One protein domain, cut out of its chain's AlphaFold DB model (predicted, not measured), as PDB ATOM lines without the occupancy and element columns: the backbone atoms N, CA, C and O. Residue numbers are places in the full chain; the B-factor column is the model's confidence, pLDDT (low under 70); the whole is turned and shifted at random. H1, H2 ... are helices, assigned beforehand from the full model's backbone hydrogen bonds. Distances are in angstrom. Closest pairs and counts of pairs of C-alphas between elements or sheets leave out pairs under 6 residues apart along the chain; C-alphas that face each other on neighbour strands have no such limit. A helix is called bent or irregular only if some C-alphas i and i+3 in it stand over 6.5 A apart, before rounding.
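Overview. This is residues 678 to 720 and 757 to 764 of the 772 residues of the protein "Transposon Tf2-1 polyprotein" of Ceratobasidium theobromae (UniProt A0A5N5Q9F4). A long helix, H2, forms one side of an open, loosely made U; the chain before it, with the short irregular helix H1, runs along the other side the opposite way, and the link of residues 689 to 696 makes the turn. A third short helix, H3, lies by itself toward the far end of the length, beyond a cut in the printed part and away from both H1 and H2. The printed part has 51 residues, with three named helices in the order H1, H2, H3 and no named strand; the class is all helix. The whole is loose, with a radius of gyration of the C-alphas of 14.0 A, and its outline is a rod whose C-alphas span 45 by 19 by 16 A.

Along the chain. H2 is the longest helix, residues 697 to 709, 18.3 A from first to last C-alpha; it begins with C-alpha 697 at (4.148, 25.091, -45.895) and ends with C-alpha 709 at (7.705, 27.777, -28.167). H1, residues 682 to 688, comes before it and begins with C-alpha 682 at (3.372, 39.222, -29.511); it is 10.1 A long. H1 is irregular: C-alphas 683 and 686 are 7.4 A apart, and its line is a rough one. H3, residues 757 to 762, is 8.5 A long and ends with C-alpha 762 at (13.779, 48.022, -15.127).

Arrangement. H2 touches no helix, but is near H1. H1 and H2 are close but not clearly touching, with 1 pair of C-alphas within 8 A, the closest being those of Leu 686 and Glu 704 at 7.1 A. They run opposite ways at a steep tilt of 37 degrees, only just past shallow, and their centres are 13.0 A apart. H3 is apart from H1 and also from H2. In H2 and H3 every O i to N i+4 pair is within hydrogen-bond range, while in H1 1 of 3 such pairs is, beside 3 of 4 O i to N i+3 pairs.

Size, cuts and confidence. The two C-alphas farthest apart are those of Ser 696 and Ile 757, at 45.6 A. The C-alphas of the first and last printed residues, Glu 678 and Glu 764, are 18.8 A apart. Residues 721 to 756 are not printed, and C-alphas 720 and 757 are 15.4 A apart across this cut, which falls in the link from H2 to H3. The link from H1 to H2, printed whole, has 8 residues and is short. The mean pLDDT of the printed part is 81.4, and residues 678 to 679 are under 70.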
ATOM      1  N   GLU A 678      10.235  50.266 -30.635       57.91
ATOM      2  CA  GLU A 678       8.973  49.761 -31.168       57.91
ATOM      3  C   GLU A 678       8.718  48.410 -30.498       57.91
ATOM      4  O   GLU A 678       9.267  47.372 -30.872       57.91
ATOM      5  N   ALA A 679       7.926  48.442 -29.429       64.69
ATOM      6  CA  ALA A 679       7.534  47.265 -28.678       64.69
ATOM      7  C   ALA A 679       6.616  46.394 -29.548       64.69
ATOM      8  O   ALA A 679       5.397  46.531 -29.487       64.69
ATOM      9  N   ILE A 680       7.212  45.514 -30.362       72.12
ATOM     10  CA  ILE A 680       6.489  44.565 -31.214       72.12
ATOM     11  C   ILE A 680       5.532  43.756 -30.321       72.12
ATOM     12  O   ILE A 680       6.019  43.040 -29.431       72.12
ATOM     13  N   PRO A 681       4.202  43.860 -30.526       80.31
ATOM     14  CA  PRO A 681       3.233  43.031 -29.824       80.31
ATOM     15  C   PRO A 681       3.445  41.569 -30.204       80.31
ATOM     16  O   PRO A 681       3.769  41.258 -31.355       80.31
ATOM     17  N   TRP A 682       3.241  40.655 -29.259       77.44
ATOM     18  CA  TRP A 682       3.372  39.222 -29.511       77.44
ATOM     19  C   TRP A 682       2.560  38.743 -30.728       77.44
ATOM     20  O   TRP A 682       3.025  37.897 -31.496       77.44
ATOM     21  N   GLU A 683       1.373  39.315 -30.934       79.69
ATOM     22  CA  GLU A 683       0.459  39.000 -32.032       79.69
ATOM     23  C   GLU A 683       1.051  39.304 -33.417       79.69
ATOM     24  O   GLU A 683       0.721  38.618 -34.384       79.69
ATOM     25  N   GLU A 684       1.945  40.293 -33.522       80.56
ATOM     26  CA  GLU A 684       2.566  40.709 -34.785       80.56
ATOM     27  C   GLU A 684       3.869  39.963 -35.102       80.56
ATOM     28  O   GLU A 684       4.365  40.048 -36.228       80.56
ATOM     29  N   LEU A 685       4.430  39.202 -34.153       81.38
ATOM     30  CA  LEU A 685       5.750  38.573 -34.292       81.38
ATOM     31  C   LEU A 685       5.882  37.732 -35.570       81.38
ATOM     32  O   LEU A 685       6.842  37.881 -36.324       81.38
ATOM     33  N   LEU A 686       4.908  36.861 -35.844       82.19
ATOM     34  CA  LEU A 686       4.936  35.976 -37.017       82.19
ATOM     35  C   LEU A 686       4.692  36.722 -38.339       82.19
ATOM     36  O   LEU A 686       4.986  36.181 -39.404       82.19
ATOM     37  N   THR A 687       4.159  37.944 -38.279       82.00
ATOM     38  CA  THR A 687       3.937  38.824 -39.434       82.00
ATOM     39  C   THR A 687       5.157  39.701 -39.716       82.00
ATOM     40  O   THR A 687       5.464  39.953 -40.877       82.00
ATOM     41  N   LYS A 688       5.876  40.133 -38.672       79.25
ATOM     42  CA  LYS A 688       7.126  40.906 -38.769       79.25
ATOM     43  C   LYS A 688       8.336  40.032 -39.131       79.25
ATOM     44  O   LYS A 688       9.295  40.533 -39.712       79.25
ATOM     45  N   LEU A 689       8.314  38.736 -38.808       80.12
ATOM     46  CA  LEU A 689       9.385  37.800 -39.164       80.12
ATOM     47  C   LEU A 689       9.327  37.397 -40.643       80.12
ATOM     48  O   LEU A 689       8.366  36.785 -41.109       80.12
ATOM     49  N   ASN A 690      10.407  37.683 -41.372       82.12
ATOM     50  CA  ASN A 690      10.562  37.258 -42.758       82.12
ATOM     51  C   ASN A 690      10.962  35.771 -42.831       82.12
ATOM     52  O   ASN A 690      11.985  35.359 -42.281       82.12
ATOM     53  N   PHE A 691      10.159  34.967 -43.529       83.44
ATOM     54  CA  PHE A 691      10.429  33.555 -43.800       83.44
ATOM     55  C   PHE A 691      10.758  33.384 -45.282       83.44
ATOM     56  O   PHE A 691       9.965  33.790 -46.128       83.44
ATOM     57  N   ALA A 692      11.875  32.721 -45.593       84.56
ATOM     58  CA  ALA A 692      12.304  32.495 -46.970       84.56
ATOM     59  C   ALA A 692      11.210  31.825 -47.826       84.56
ATOM     60  O   ALA A 692      10.655  30.790 -47.448       84.56
ATOM     61  N   GLU A 693      10.948  32.385 -49.010       81.62
ATOM     62  CA  GLU A 693       9.887  31.942 -49.933       81.62
ATOM     63  C   GLU A 693      10.065  30.498 -50.435       81.62
ATOM     64  O   GLU A 693       9.115  29.855 -50.877       81.62
ATOM     65  N   THR A 694      11.283  29.963 -50.328       87.25
ATOM     66  CA  THR A 694      11.644  28.584 -50.683       87.25
ATOM     67  C   THR A 694      11.170  27.538 -49.666       87.25
ATOM     68  O   THR A 694      11.258  26.339 -49.940       87.25
ATOM     69  N   LEU A 695      10.664  27.948 -48.496       84.69
ATOM     70  CA  LEU A 695      10.164  27.035 -47.466       84.69
ATOM     71  C   LEU A 695       8.798  26.448 -47.846       84.69
ATOM     72  O   LEU A 695       7.824  27.165 -48.078       84.69
ATOM     73  N   SER A 696       8.683  25.118 -47.810       90.12
ATOM     74  CA  SER A 696       7.377  24.463 -47.926       90.12
ATOM     75  C   SER A 696       6.467  24.814 -46.738       90.12
ATOM     76  O   SER A 696       6.937  25.094 -45.632       90.12
ATOM     77  N   LYS A 697       5.142  24.745 -46.934       87.75
ATOM     78  CA  LYS A 697       4.148  25.091 -45.895       87.75
ATOM     79  C   LYS A 697       4.342  24.316 -44.582       87.75
ATOM     80  O   LYS A 697       4.156  24.882 -43.510       87.75
ATOM     81  N   ASP A 698       4.751  23.050 -44.663       90.31
ATOM     82  CA  ASP A 698       5.039  22.205 -43.496       90.31
ATOM     83  C   ASP A 698       6.333  22.629 -42.771       90.31
ATOM     84  O   ASP A 698       6.360  22.709 -41.544       90.31
ATOM     85  N   GLN A 699       7.390  22.994 -43.509       88.00
ATOM     86  CA  GLN A 699       8.620  23.542 -42.921       88.00
ATOM     87  C   GLN A 699       8.382  24.905 -42.263       88.00
ATOM     88  O   GLN A 699       8.858  25.127 -41.150       88.00
ATOM     89  N   LYS A 700       7.611  25.795 -42.909       88.12
ATOM     90  CA  LYS A 700       7.242  27.095 -42.336       88.12
ATOM     91  C   LYS A 700       6.454  26.913 -41.035       88.12
ATOM     92  O   LYS A 700       6.852  27.465 -40.017       88.12
ATOM     93  N   SER A 701       5.433  26.049 -41.027       89.12
ATOM     94  CA  SER A 701       4.650  25.753 -39.817       89.12
ATOM     95  C   SER A 701       5.505  25.179 -38.674       89.12
ATOM     96  O   SER A 701       5.335  25.561 -37.518       89.12
ATOM     97  N   LYS A 702       6.480  24.310 -38.978       90.31
ATOM     98  CA  LYS A 702       7.433  23.791 -37.978       90.31
ATOM     99  C   LYS A 702       8.338  24.885 -37.403       90.31
ATOM    100  O   LYS A 702       8.588  24.884 -36.200       90.31
ATOM    101  N   LEU A 703       8.802  25.825 -38.228       87.12
ATOM    102  CA  LEU A 703       9.601  26.972 -37.778       87.12
ATOM    103  C   LEU A 703       8.777  27.946 -36.925       87.12
ATOM    104  O   LEU A 703       9.229  28.329 -35.848       87.12
ATOM    105  N   GLU A 704       7.553  28.274 -37.346       88.62
ATOM    106  CA  GLU A 704       6.602  29.074 -36.561       88.62
ATOM    107  C   GLU A 704       6.364  28.447 -35.176       88.62
ATOM    108  O   GLU A 704       6.459  29.139 -34.167       88.62
ATOM    109  N   GLN A 705       6.160  27.126 -35.089       89.88
ATOM    110  CA  GLN A 705       6.017  26.424 -33.802       89.88
ATOM    111  C   GLN A 705       7.261  26.529 -32.905       89.88
ATOM    112  O   GLN A 705       7.121  26.662 -31.687       89.88
ATOM    113  N   VAL A 706       8.472  26.484 -33.473       89.62
ATOM    114  CA  VAL A 706       9.723  26.671 -32.716       89.62
ATOM    115  C   VAL A 706       9.823  28.103 -32.191       89.62
ATOM    116  O   VAL A 706      10.064  28.291 -30.999       89.62
ATOM    117  N   ILE A 707       9.572  29.107 -33.035       87.44
ATOM    118  CA  ILE A 707       9.557  30.522 -32.636       87.44
ATOM    119  C   ILE A 707       8.530  30.744 -31.520       87.44
ATOM    120  O   ILE A 707       8.865  31.323 -30.486       87.44
ATOM    121  N   ILE A 708       7.317  30.196 -31.669       87.56
ATOM    122  CA  ILE A 708       6.253  30.324 -30.668       87.56
ATOM    123  C   ILE A 708       6.684  29.724 -29.323       87.56
ATOM    124  O   ILE A 708       6.545  30.354 -28.271       87.56
ATOM    125  N   LYS A 709       7.235  28.506 -29.352       88.38
ATOM    126  CA  LYS A 709       7.705  27.777 -28.167       88.38
ATOM    127  C   LYS A 709       8.833  28.509 -27.435       88.38
ATOM    128  O   LYS A 709       8.926  28.411 -26.213       88.38
ATOM    129  N   HIS A 710       9.677  29.234 -28.165       84.81
ATOM    130  CA  HIS A 710      10.854  29.921 -27.637       84.81
ATOM    131  C   HIS A 710      10.679  31.446 -27.514       84.81
ATOM    132  O   HIS A 710      11.671  32.155 -27.363       84.81
ATOM    133  N   ARG A 711       9.435  31.951 -27.483       81.75
ATOM    134  CA  ARG A 711       9.103  33.391 -27.413       81.75
ATOM    135  C   ARG A 711       9.905  34.209 -26.395       81.75
ATOM    136  O   ARG A 711      10.293  35.333 -26.683       81.75
ATOM    137  N   ASN A 712      10.205  33.632 -25.228       82.44
ATOM    138  CA  ASN A 712      10.930  34.323 -24.160       82.44
ATOM    139  C   ASN A 712      12.381  34.677 -24.549       82.44
ATOM    140  O   ASN A 712      12.940  35.604 -23.963       82.44
ATOM    141  N   ALA A 713      12.971  33.988 -25.533       82.12
ATOM    142  CA  ALA A 713      14.317  34.262 -26.038       82.12
ATOM    143  C   ALA A 713      14.398  35.526 -26.912       82.12
ATOM    144  O   ALA A 713      15.492  36.044 -27.115       82.12
ATOM    145  N   PHE A 714      13.265  36.040 -27.401       81.31
ATOM    146  CA  PHE A 714      13.200  37.236 -28.239       81.31
ATOM    147  C   PHE A 714      12.848  38.484 -27.419       81.31
ATOM    148  O   PHE A 714      12.181  38.393 -26.383       81.31
ATOM    149  N   SER A 715      13.293  39.647 -27.899       77.88
ATOM    150  CA  SER A 715      12.929  40.949 -27.334       77.88
ATOM    151  C   SER A 715      11.559  41.366 -27.869       77.88
ATOM    152  O   SER A 715      11.420  41.571 -29.071       77.88
ATOM    153  N   LEU A 716      10.546  41.431 -27.005       77.88
ATOM    154  CA  LEU A 716       9.130  41.627 -27.361       77.88
ATOM    155  C   LEU A 716       8.437  42.447 -26.274       77.88
ATOM    156  O   LEU A 716       8.828  42.352 -25.112       77.88
ATOM    157  N   GLU A 717       7.416  43.230 -26.634       79.19
ATOM    158  CA  GLU A 717       6.609  44.012 -25.673       79.19
ATOM    159  C   GLU A 717       7.446  44.932 -24.747       79.19
ATOM    160  O   GLU A 717       7.077  45.217 -23.610       79.19
ATOM    161  N   GLY A 718       8.613  45.391 -25.222       71.94
ATOM    162  CA  GLY A 718       9.549  46.214 -24.443       71.94
ATOM    163  C   GLY A 718      10.384  45.450 -23.403       71.94
ATOM    164  O   GLY A 718      11.078  46.080 -22.610       71.94
ATOM    165  N   ARG A 719      10.348  44.112 -23.396       78.31
ATOM    166  CA  ARG A 719      11.182  43.233 -22.559       78.31
ATOM    167  C   ARG A 719      12.305  42.613 -23.394       78.31
ATOM    168  O   ARG A 719      12.035  42.091 -24.474       78.31
ATOM    169  N   LEU A 720      13.529  42.582 -22.862       78.44
ATOM    170  CA  LEU A 720      14.677  41.929 -23.501       78.44
ATOM    171  C   LEU A 720      14.506  40.406 -23.651       78.44
ATOM    172  O   LEU A 720      13.806  39.747 -22.878       78.44
ATOM    173  N   ILE A 757      19.657  54.868 -16.556       74.06
ATOM    174  CA  ILE A 757      19.923  53.955 -15.432       74.06
ATOM    175  C   ILE A 757      18.624  53.288 -14.957       74.06
ATOM    176  O   ILE A 757      18.581  52.064 -14.840       74.06
ATOM    177  N   ASP A 758      17.545  54.056 -14.777       78.06
ATOM    178  CA  ASP A 758      16.220  53.534 -14.410       78.06
ATOM    179  C   ASP A 758      15.685  52.544 -15.455       78.06
ATOM    180  O   ASP A 758      15.096  51.512 -15.117       78.06
ATOM    181  N   THR A 759      15.933  52.814 -16.741       77.69
ATOM    182  CA  THR A 759      15.566  51.908 -17.837       77.69
ATOM    183  C   THR A 759      16.372  50.606 -17.782       77.69
ATOM    184  O   THR A 759      15.792  49.530 -17.922       77.69
ATOM    185  N   TRP A 760      17.682  50.659 -17.527       75.75
ATOM    186  CA  TRP A 760      18.524  49.462 -17.399       75.75
ATOM    187  C   TRP A 760      18.213  48.628 -16.151       75.75
ATOM    188  O   TRP A 760      18.215  47.400 -16.238       75.75
ATOM    189  N   LEU A 761      17.873  49.269 -15.026       78.00
ATOM    190  CA  LEU A 761      17.373  48.596 -13.822       78.00
ATOM    191  C   LEU A 761      16.035  47.895 -14.093       78.00
ATOM    192  O   LEU A 761      15.864  46.725 -13.757       78.00
ATOM    193  N   LYS A 762      15.094  48.577 -14.759       78.75
ATOM    194  CA  LYS A 762      13.779  48.022 -15.127       78.75
ATOM    195  C   LYS A 762      13.872  46.849 -16.112       78.75
ATOM    196  O   LYS A 762      13.000  45.983 -16.107       78.75
ATOM    197  N   LEU A 763      14.896  46.833 -16.964       76.50
ATOM    198  CA  LEU A 763      15.167  45.762 -17.927       76.50
ATOM    199  C   LEU A 763      16.046  44.629 -17.362       76.50
ATOM    200  O   LEU A 763      16.389  43.722 -18.117       76.50
ATOM    201  N   GLU A 764      16.408  44.678 -16.073       75.00
ATOM    202  CA  GLU A 764      17.296  43.712 -15.399       75.00
ATOM    203  C   GLU A 764      18.689  43.582 -16.065       75.00
ATOM    204  O   GLU A 764      19.359  42.557 -15.946       75.00
TER     205      GLU A 764